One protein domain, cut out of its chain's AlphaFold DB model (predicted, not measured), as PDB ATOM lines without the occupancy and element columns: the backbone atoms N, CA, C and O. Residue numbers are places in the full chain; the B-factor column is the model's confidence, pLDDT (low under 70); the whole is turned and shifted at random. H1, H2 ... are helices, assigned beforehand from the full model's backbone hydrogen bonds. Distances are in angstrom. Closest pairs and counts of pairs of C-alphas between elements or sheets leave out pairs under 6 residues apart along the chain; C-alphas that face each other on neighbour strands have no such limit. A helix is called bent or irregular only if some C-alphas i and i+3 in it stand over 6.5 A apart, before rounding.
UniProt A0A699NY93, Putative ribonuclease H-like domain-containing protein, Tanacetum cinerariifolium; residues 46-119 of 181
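This is residues 46 to 119 of the 181 residues of the protein "Putative ribonuclease H-like domain-containing protein" of Tanacetum cinerariifolium (UniProt A0A699NY93). Two long helices, H1 and H2, cross each other at a steep tilt of 60 degrees, with residues 58 to 66 of H1 packed on H2 and a tight link joining the two; residues 46 to 53, of which 49 to 53 belong to H1, stick out free. The short H3 packs across the last part of H2, at residues 88 to 89, and the unnamed stretch of residues 106 to 119 folds back from H3 in the direction of the end of H2 where the tight link from H1 comes in. The printed part has 74 residues, with three named helices in the order H1, H2, H3 and no named strand; the class is all helix. It is flat, spanning 37 by 36 by 16 A, and only just compact, close to loose, with a radius of gyration of the C-alphas of 13.6 A.

H1, residues 49 to 69, touches H2, residues 73 to 90, with its residues 58 to 66 alone. Their closest C-alphas, those of Ala 62 and Ala 79, are 4.9 A apart. The two helices run opposite ways at a steep tilt of 60 degrees. H2 touches H3, residues 100 to 105, with residues 88 to 89 alone; the closest C-alphas, of Asn 88 and Pro 100, are 5.1 A apart. H2 and H3 stand about perpendicular, at 73 degrees. H1 and H3 are apart. In H1 and H3 every O i to N i+4 pair is within hydrogen-bond range; in H2, 12 of 14 are.

H1 begins at C-alpha 49 (175.595, 264.535, 242.360) and measures 30.1 A. H2 measures 24.9 A and ends at C-alpha 90 (191.271, 253.122, 252.492). It has a kink of 27 degrees near residue 80, and it is irregular: C-alphas 74 and 77 are 7.5 A apart. H3 ends at C-alpha 105 (185.445, 257.465, 264.729).

The C-alphas of Gln 46 and Ala 119, the two farthest apart, are 38.8 A apart. The printed part has no cut. The link from H1 to H2 is tight and that from H2 to H3 is short. The mean pLDDT of the printed part is 90.3; residues 46 to 47 are under 70.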
ATOM      1  N   GLN A  46     172.594 268.617 240.192       67.50
ATOM      2  CA  GLN A  46     173.919 268.944 240.721       67.50
ATOM      3  C   GLN A  46     174.006 268.769 242.247       67.50
ATOM      4  O   GLN A  46     175.074 268.424 242.754       67.50
ATOM      5  N   HIS A  47     172.897 268.956 242.971       64.00
ATOM      6  CA  HIS A  47     172.854 268.821 244.427       64.00
ATOM      7  C   HIS A  47     172.914 267.366 244.907       64.00
ATOM      8  O   HIS A  47     173.529 267.095 245.936       64.00
ATOM      9  N   ASN A  48     172.351 266.423 244.150       72.00
ATOM     10  CA  ASN A  48     172.411 264.995 244.481       72.00
ATOM     11  C   ASN A  48     173.668 264.305 243.919       72.00
ATOM     12  O   ASN A  48     174.011 263.176 244.272       72.00
ATOM     13  N   ARG A  49     174.426 265.031 243.091       79.81
ATOM     14  CA  ARG A  49     175.595 264.535 242.360       79.81
ATOM     15  C   ARG A  49     176.685 263.947 243.260       79.81
ATOM     16  O   ARG A  49     177.516 263.174 242.791       79.81
ATOM     17  N   VAL A  50     176.764 264.330 244.536       82.50
ATOM     18  CA  VAL A  50     177.738 263.740 245.476       82.50
ATOM     19  C   VAL A  50     177.334 262.315 245.856       82.50
ATOM     20  O   VAL A  50     178.175 261.414 245.800       82.50
ATOM     21  N   VAL A  51     176.062 262.110 246.201       83.44
ATOM     22  CA  VAL A  51     175.518 260.801 246.588       83.44
ATOM     23  C   VAL A  51     175.485 259.872 245.380       83.44
ATOM     24  O   VAL A  51     175.986 258.756 245.460       83.44
ATOM     25  N   GLU A  52     175.023 260.355 244.226       86.31
ATOM     26  CA  GLU A  52     174.965 259.569 242.987       86.31
ATOM     27  C   GLU A  52     176.343 259.068 242.544       86.31
ATOM     28  O   GLU A  52     176.519 257.885 242.251       86.31
ATOM     29  N   ARG A  53     177.361 259.941 242.554       89.69
ATOM     30  CA  ARG A  53     178.739 259.533 242.236       89.69
ATOM     31  C   ARG A  53     179.245 258.472 243.205       89.69
ATOM     32  O   ARG A  53     179.925 257.539 242.776       89.69
ATOM     33  N   ARG A  54     178.938 258.606 244.499       88.88
ATOM     34  CA  ARG A  54     179.353 257.629 245.509       88.88
ATOM     35  C   ARG A  54     178.656 256.290 245.321       88.88
ATOM     36  O   ARG A  54     179.353 255.282 245.270       88.88
ATOM     37  N   ASN A  55     177.347 256.285 245.101       90.62
ATOM     38  CA  ASN A  55     176.592 255.063 244.828       90.62
ATOM     39  C   ASN A  55     177.110 254.364 243.569       90.62
ATOM     40  O   ASN A  55     177.411 253.176 243.609       90.62
ATOM     41  N   ARG A  56     177.341 255.110 242.481       92.94
ATOM     42  CA  ARG A  56     177.930 254.556 241.254       92.94
ATOM     43  C   ARG A  56     179.312 253.944 241.494       92.94
ATOM     44  O   ARG A  56     179.622 252.904 240.926       92.94
ATOM     45  N   THR A  57     180.141 254.575 242.323       94.38
ATOM     46  CA  THR A  57     181.486 254.070 242.647       94.38
ATOM     47  C   THR A  57     181.424 252.783 243.474       94.38
ATOM     48  O   THR A  57     182.206 251.872 243.227       94.38
ATOM     49  N   LEU A  58     180.488 252.681 244.421       95.19
ATOM     50  CA  LEU A  58     180.272 251.459 245.202       95.19
ATOM     51  C   LEU A  58     179.772 250.310 244.325       95.19
ATOM     52  O   LEU A  58     180.358 249.235 244.355       95.19
ATOM     53  N   ILE A  59     178.764 250.567 243.485       96.56
ATOM     54  CA  ILE A  59     178.211 249.575 242.549       96.56
ATOM     55  C   ILE A  59     179.297 249.072 241.595       96.56
ATOM     56  O   ILE A  59     179.428 247.869 241.392       96.56
ATOM     57  N   LYS A  60     180.103 249.979 241.022       97.44
ATOM     58  CA  LYS A  60     181.223 249.592 240.154       97.44
ATOM     59  C   LYS A  60     182.239 248.727 240.900       97.44
ATOM     60  O   LYS A  60     182.606 247.683 240.386       97.44
ATOM     61  N   ALA A  61     182.641 249.121 242.109       96.81
ATOM     62  CA  ALA A  61     183.596 248.350 242.901       96.81
ATOM     63  C   ALA A  61     183.077 246.943 243.240       96.81
ATOM     64  O   ALA A  61     183.816 245.981 243.062       96.81
ATOM     65  N   ALA A  62     181.813 246.807 243.651       97.56
ATOM     66  CA  ALA A  62     181.209 245.507 243.939       97.56
ATOM     67  C   ALA A  62     181.137 244.610 242.691       97.56
ATOM     68  O   ALA A  62     181.525 243.447 242.747       97.56
ATOM     69  N   ARG A  63     180.734 245.164 241.536       97.25
ATOM     70  CA  ARG A  63     180.756 244.434 240.251       97.25
ATOM     71  C   ARG A  63     182.158 243.950 239.904       97.25
ATOM     72  O   ARG A  63     182.330 242.792 239.550       97.25
ATOM     73  N   THR A  64     183.160 244.819 240.030       97.38
ATOM     74  CA  THR A  64     184.556 244.457 239.766       97.38
ATOM     75  C   THR A  64     185.048 243.363 240.714       97.38
ATOM     76  O   THR A  64     185.726 242.451 240.254       97.38
ATOM     77  N   MET A  65     184.683 243.407 242.001       97.00
ATOM     78  CA  MET A  65     185.025 242.355 242.967       97.00
ATOM     79  C   MET A  65     184.439 240.998 242.561       97.00
ATOM     80  O   MET A  65     185.173 240.014 242.539       97.00
ATOM     81  N   LEU A  66     183.157 240.951 242.183       97.06
ATOM     82  CA  LEU A  66     182.509 239.710 241.744       97.06
ATOM     83  C   LEU A  66     183.149 239.140 240.477       97.06
ATOM     84  O   LEU A  66     183.497 237.963 240.447       97.06
ATOM     85  N   ILE A  67     183.358 239.982 239.460       96.81
ATOM     86  CA  ILE A  67     183.984 239.572 238.194       96.81
ATOM     87  C   ILE A  67     185.407 239.062 238.444       96.81
ATOM     88  O   ILE A  67     185.782 238.006 237.945       96.81
ATOM     89  N   SER A  68     186.193 239.786 239.247       95.94
ATOM     90  CA  SER A  68     187.580 239.420 239.541       95.94
ATOM     91  C   SER A  68     187.696 238.103 240.306       95.94
ATOM     92  O   SER A  68     188.663 237.378 240.099       95.94
ATOM     93  N   ALA A  69     186.748 237.810 241.196       95.50
ATOM     94  CA  ALA A  69     186.729 236.575 241.976       95.50
ATOM     95  C   ALA A  69     186.011 235.418 241.260       95.50
ATOM     96  O   ALA A  69     185.939 234.330 241.821       95.50
ATOM     97  N   GLN A  70     185.448 235.651 240.063       95.75
ATOM     98  CA  GLN A  70     184.522 234.722 239.394       95.75
ATOM     99  C   GLN A  70     183.406 234.249 240.342       95.75
ATOM    100  O   GLN A  70     182.995 233.091 240.346       95.75
ATOM    101  N   ALA A  71     182.944 235.167 241.189       94.38
ATOM    102  CA  ALA A  71     181.974 234.882 242.226       94.38
ATOM    103  C   ALA A  71     180.539 234.953 241.674       94.38
ATOM    104  O   ALA A  71     180.228 235.828 240.857       94.38
ATOM    105  N   PRO A  72     179.640 234.073 242.143       94.38
ATOM    106  CA  PRO A  72     178.243 234.074 241.731       94.38
ATOM    107  C   PRO A  72     177.505 235.333 242.206       94.38
ATOM    108  O   PRO A  72     177.809 235.908 243.253       94.38
ATOM    109  N   LEU A  73     176.477 235.736 241.453       94.31
ATOM    110  CA  LEU A  73     175.736 236.978 241.699       94.31
ATOM    111  C   LEU A  73     174.999 236.999 243.048       94.31
ATOM    112  O   LEU A  73     174.756 238.080 243.579       94.31
ATOM    113  N   PHE A  74     174.679 235.842 243.636       94.75
ATOM    114  CA  PHE A  74     174.041 235.805 244.956       94.75
ATOM    115  C   PHE A  74     174.917 236.438 246.051       94.75
ATOM    116  O   PHE A  74     174.370 236.933 247.029       94.75
ATOM    117  N   LEU A  75     176.241 236.520 245.845       94.62
ATOM    118  CA  LEU A  75     177.187 237.202 246.739       94.62
ATOM    119  C   LEU A  75     177.202 238.739 246.575       94.62
ATOM    120  O   LEU A  75     178.138 239.426 247.000       94.62
ATOM    121  N   TRP A  76     176.204 239.313 245.893       95.75
ATOM    122  CA  TRP A  76     176.126 240.751 245.628       95.75
ATOM    123  C   TRP A  76     176.111 241.595 246.908       95.75
ATOM    124  O   TRP A  76     176.759 242.645 246.958       95.75
ATOM    125  N   ALA A  77     175.399 241.153 247.947       95.94
ATOM    126  CA  ALA A  77     175.312 241.884 249.210       95.94
ATOM    127  C   ALA A  77     176.676 241.939 249.920       95.94
ATOM    128  O   ALA A  77     177.109 243.003 250.366       95.94
ATOM    129  N   GLU A  78     177.396 240.821 249.937       94.56
ATOM    130  CA  GLU A  78     178.727 240.647 250.511       94.56
ATOM    131  C   GLU A  78     179.758 241.493 249.758       94.56
ATOM    132  O   GLU A  78     180.586 242.174 250.372       94.56
ATOM    133  N   ALA A  79     179.684 241.515 248.424       95.94
ATOM    134  CA  ALA A  79     180.531 242.362 247.589       95.94
ATOM    135  C   ALA A  79     180.260 243.857 247.836       95.94
ATOM    136  O   ALA A  79     181.197 244.653 247.947       95.94
ATOM    137  N   MET A  80     178.992 244.255 247.976       96.31
ATOM    138  CA  MET A  80     178.604 245.634 248.286       96.31
ATOM    139  C   MET A  80     179.085 246.079 249.671       96.31
ATOM    140  O   MET A  80     179.628 247.183 249.804       96.31
ATOM    141  N   GLU A  81     178.936 245.233 250.692       95.12
ATOM    142  CA  GLU A  81     179.457 245.512 252.031       95.12
ATOM    143  C   GLU A  81     180.983 245.576 252.032       95.12
ATOM    144  O   GLU A  81     181.549 246.528 252.572       95.12
ATOM    145  N   THR A  82     181.666 244.664 251.336       94.56
ATOM    146  CA  THR A  82     183.131 244.685 251.200       94.56
ATOM    147  C   THR A  82     183.609 245.959 250.505       94.56
ATOM    148  O   THR A  82     184.525 246.633 250.990       94.56
ATOM    149  N   ALA A  83     182.960 246.363 249.410       95.38
ATOM    150  CA  ALA A  83     183.267 247.602 248.702       95.38
ATOM    151  C   ALA A  83     183.073 248.830 249.604       95.38
ATOM    152  O   ALA A  83     183.967 249.676 249.707       95.38
ATOM    153  N   ARG A  84     181.938 248.920 250.308       94.75
ATOM    154  CA  ARG A  84     181.656 249.999 251.267       94.75
ATOM    155  C   ARG A  84     182.690 250.034 252.385       94.75
ATOM    156  O   ARG A  84     183.186 251.104 252.747       94.75
ATOM    157  N   PHE A  85     182.975 248.877 252.959       92.06
ATOM    158  CA  PHE A  85     183.867 248.718 254.090       92.06
ATOM    159  C   PHE A  85     185.291 249.152 253.734       92.06
ATOM    160  O   PHE A  85     185.886 249.942 254.472       92.06
ATOM    161  N   THR A  86     185.779 248.697 252.577       92.75
ATOM    162  CA  THR A  86     187.098 249.030 252.034       92.75
ATOM    163  C   THR A  86     187.193 250.515 251.731       92.75
ATOM    164  O   THR A  86     188.029 251.206 252.307       92.75
ATOM    165  N   GLN A  87     186.277 251.060 250.923       92.19
ATOM    166  CA  GLN A  87     186.336 252.468 250.521       92.19
ATOM    167  C   GLN A  87     186.274 253.437 251.706       92.19
ATOM    168  O   GLN A  87     186.936 254.474 251.687       92.19
ATOM    169  N   ASN A  88     185.501 253.118 252.749       91.75
ATOM    170  CA  ASN A  88     185.411 253.973 253.932       91.75
ATOM    171  C   ASN A  88     186.698 253.994 254.769       91.75
ATOM    172  O   ASN A  88     186.880 254.940 255.533       91.75
ATOM    173  N   ARG A  89     187.567 252.987 254.636       91.12
ATOM    174  CA  ARG A  89     188.797 252.833 255.429       91.12
ATOM    175  C   ARG A  89     190.085 253.041 254.642       91.12
ATOM    176  O   ARG A  89     191.100 253.293 255.265       91.12
ATOM    177  N   SER A  90     190.062 252.966 253.314       89.12
ATOM    178  CA  SER A  90     191.271 253.122 252.492       89.12
ATOM    179  C   SER A  90     191.290 254.396 251.647       89.12
ATOM    180  O   SER A  90     192.363 254.920 251.358       89.12
ATOM    181  N   ILE A  91     190.131 254.945 251.257       90.25
ATOM    182  CA  ILE A  91     190.103 256.149 250.416       90.25
ATOM    183  C   ILE A  91     190.295 257.390 251.282       90.25
ATOM    184  O   ILE A  91     189.395 257.803 252.017       90.25
ATOM    185  N   ILE A  92     191.439 258.044 251.117       89.44
ATOM    186  CA  ILE A  92     191.739 259.320 251.763       89.44
ATOM    187  C   ILE A  92     190.944 260.440 251.085       89.44
ATOM    188  O   ILE A  92     190.979 260.628 249.866       89.44
ATOM    189  N   ARG A  93     190.220 261.233 251.881       86.31
ATOM    190  CA  ARG A  93     189.633 262.485 251.395       86.31
ATOM    191  C   ARG A  93     190.707 263.563 251.406       86.31
ATOM    192  O   ARG A  93     191.016 264.091 252.470       86.31
ATOM    193  N   LEU A  94     191.183 263.939 250.217       86.06
ATOM    194  CA  LEU A  94     192.263 264.919 250.009       86.06
ATOM    195  C   LEU A  94     192.147 266.166 250.899       86.06
ATOM    196  O   LEU A  94     193.111 266.533 251.553       86.06
ATOM    197  N   ARG A  95     190.950 266.758 251.009       87.38
ATOM    198  CA  ARG A  95     190.714 267.962 251.831       87.38
ATOM    199  C   ARG A  95     191.090 267.824 253.310       87.38
ATOM    200  O   ARG A  95     191.350 268.835 253.943       87.38
ATOM    201  N   HIS A  96     191.051 266.616 253.869       87.56
ATOM    202  CA  HIS A  96     191.284 266.384 255.297       87.56
ATOM    203  C   HIS A  96     192.510 265.507 255.568       87.56
ATOM    204  O   HIS A  96     192.828 265.284 256.732       87.56
ATOM    205  N   GLY A  97     193.132 264.937 254.529       91.19
ATOM    206  CA  GLY A  97     194.213 263.956 254.680       91.19
ATOM    207  C   GLY A  97     193.819 262.689 255.455       91.19
ATOM    208  O   GLY A  97     194.696 261.969 255.910       91.19
ATOM    209  N   LYS A  98     192.516 262.423 255.627       91.31
ATOM    210  CA  LYS A  98     191.970 261.331 256.449       91.31
ATOM    211  C   LYS A  98     190.932 260.510 255.699       91.31
ATOM    212  O   LYS A  98     190.276 261.004 254.771       91.31
ATOM    213  N   THR A  99     190.744 259.269 256.124       92.06
ATOM    214  CA  THR A  99     189.709 258.371 255.595       92.06
ATOM    215  C   THR A  99     188.334 258.709 256.196       92.06
ATOM    216  O   THR A  99     188.246 259.292 257.281       92.06
ATOM    217  N   PRO A 100     187.210 258.381 255.526       90.62
ATOM    218  CA  PRO A 100     185.876 258.552 256.104       90.62
ATOM    219  C   PRO A 100     185.705 257.879 257.471       90.62
ATOM    220  O   PRO A 100     185.023 258.428 258.333       90.62
ATOM    221  N   TYR A 101     186.318 256.713 257.677       90.12
ATOM    222  CA  TYR A 101     186.278 255.992 258.943       90.12
ATOM    223  C   TYR A 101     186.969 256.772 260.065       90.12
ATOM    224  O   TYR A 101     186.375 256.941 261.130       90.12
ATOM    225  N   GLU A 102     188.164 257.301 259.802       91.81
ATOM    226  CA  GLU A 102     188.921 258.130 260.746       91.81
ATOM    227  C   GLU A 102     188.185 259.416 261.100       91.81
ATOM    228  O   GLU A 102     188.126 259.788 262.266       91.81
ATOM    229  N   LEU A 103     187.585 260.081 260.109       89.50
ATOM    230  CA  LEU A 103     186.794 261.291 260.339       89.50
ATOM    231  C   LEU A 103     185.588 261.030 261.248       89.50
ATOM    232  O   LEU A 103     185.169 261.919 261.982       89.50
ATOM    233  N   LEU A 104     185.027 259.825 261.182       87.81
ATOM    234  CA  LEU A 104     183.799 259.475 261.882       87.81
ATOM    235  C   LEU A 104     184.044 258.897 263.280       87.81
ATOM    236  O   LEU A 104     183.238 259.125 264.175       87.81
ATOM    237  N   HIS A 105     185.141 258.161 263.472       84.69
ATOM    238  CA  HIS A 105     185.445 257.465 264.729       84.69
ATOM    239  C   HIS A 105     186.660 258.042 265.464       84.69
ATOM    240  O   HIS A 105     186.983 257.573 266.549       84.69
ATOM    241  N   SER A 106     187.356 259.024 264.879       85.06
ATOM    242  CA  SER A 106     188.615 259.586 265.400       85.06
ATOM    243  C   SER A 106     189.688 258.529 265.704       85.06
ATOM    244  O   SER A 106     190.565 258.746 266.535       85.06
ATOM    245  N   LYS A 107     189.626 257.379 265.023       86.69
ATOM    246  CA  LYS A 107     190.518 256.229 265.199       86.69
ATOM    247  C   LYS A 107     191.108 255.833 263.850       86.69
ATOM    248  O   LYS A 107     190.364 255.729 262.876       86.69
ATOM    249  N   LEU A 108     192.416 255.573 263.819       85.00
ATOM    250  CA  LEU A 108     193.079 254.989 262.655       85.00
ATOM    251  C   LEU A 108     192.490 253.608 262.364       85.00
ATOM    252  O   LEU A 108     192.293 252.791 263.270       85.00
ATOM    253  N   SER A 109     192.180 253.353 261.098       79.75
ATOM    254  CA  SER A 109     191.830 252.005 260.667       79.75
ATOM    255  C   SER A 109     193.099 251.170 260.595       79.75
ATOM    256  O   SER A 109     193.996 251.486 259.819       79.75
ATOM    257  N   ASP A 110     193.152 250.091 261.370       83.81
ATOM    258  CA  ASP A 110     194.061 248.995 261.060       83.81
ATOM    259  C   ASP A 110     193.709 248.472 259.661       83.81
ATOM    260  O   ASP A 110     192.530 248.333 259.342       83.81
ATOM    261  N   LEU A 111     194.695 248.271 258.794       85.25
ATOM    262  CA  LEU A 111     194.474 247.749 257.444       85.25
ATOM    263  C   LEU A 111     195.027 246.327 257.280       85.25
ATOM    264  O   LEU A 111     194.839 245.718 256.231       85.25
ATOM    265  N   SER A 112     195.680 245.781 258.309       86.56
ATOM    266  CA  SER A 112     196.309 244.457 258.258       86.56
ATOM    267  C   SER A 112     195.302 243.319 258.077       86.56
ATOM    268  O   SER A 112     195.632 242.282 257.515       86.56
ATOM    269  N   PHE A 113     194.053 243.528 258.496       82.62
ATOM    270  CA  PHE A 113     192.991 242.529 258.397       82.62
ATOM    271  C   PHE A 113     192.321 242.466 257.010       82.62
ATOM    272  O   PHE A 113     191.411 241.657 256.811       82.62
ATOM    273  N   PHE A 114     192.691 243.326 256.055       86.94
ATOM    274  CA  PHE A 114     192.093 243.287 254.719       86.94
ATOM    275  C   PHE A 114     192.531 242.038 253.959       86.94
ATOM    276  O   PHE A 114     193.717 241.788 253.772       86.94
ATOM    277  N   HIS A 115     191.542 241.305 253.458       89.06
ATOM    278  CA  HIS A 115     191.736 240.174 252.563       89.06
ATOM    279  C   HIS A 115     191.114 240.502 251.209       89.06
ATOM    280  O   HIS A 115     190.153 241.274 251.118       89.06
ATOM    281  N   VAL A 116     191.674 239.926 250.148       91.69
ATOM    282  CA  VAL A 116     191.095 240.035 248.806       91.69
ATOM    283  C   VAL A 116     189.710 239.389 248.827       91.69
ATOM    284  O   VAL A 116     189.519 238.325 249.412       91.69
ATOM    285  N   PHE A 117     188.726 240.043 248.212       93.56
ATOM    286  CA  PHE A 117     187.394 239.464 248.072       93.56
ATOM    287  C   PHE A 117     187.478 238.138 247.297       93.56
ATOM    288  O   PHE A 117     188.110 238.088 246.245       93.56
ATOM    289  N   GLY A 118     186.863 237.077 247.826       91.31
ATOM    290  CA  GLY A 118     186.982 235.723 247.269       91.31
ATOM    291  C   GLY A 118     188.260 234.972 247.669       91.31
ATOM    292  O   GLY A 118     188.534 233.912 247.115       91.31
ATOM    293  N   ALA A 119     189.050 235.490 248.617       91.62
ATOM    294  CA  ALA A 119     190.157 234.737 249.199       91.62
ATOM    295  C   ALA A 119     189.662 233.459 249.899       91.62
ATOM    296  O   ALA A 119     188.552 233.419 250.434       91.62
TER     297      ALA A 119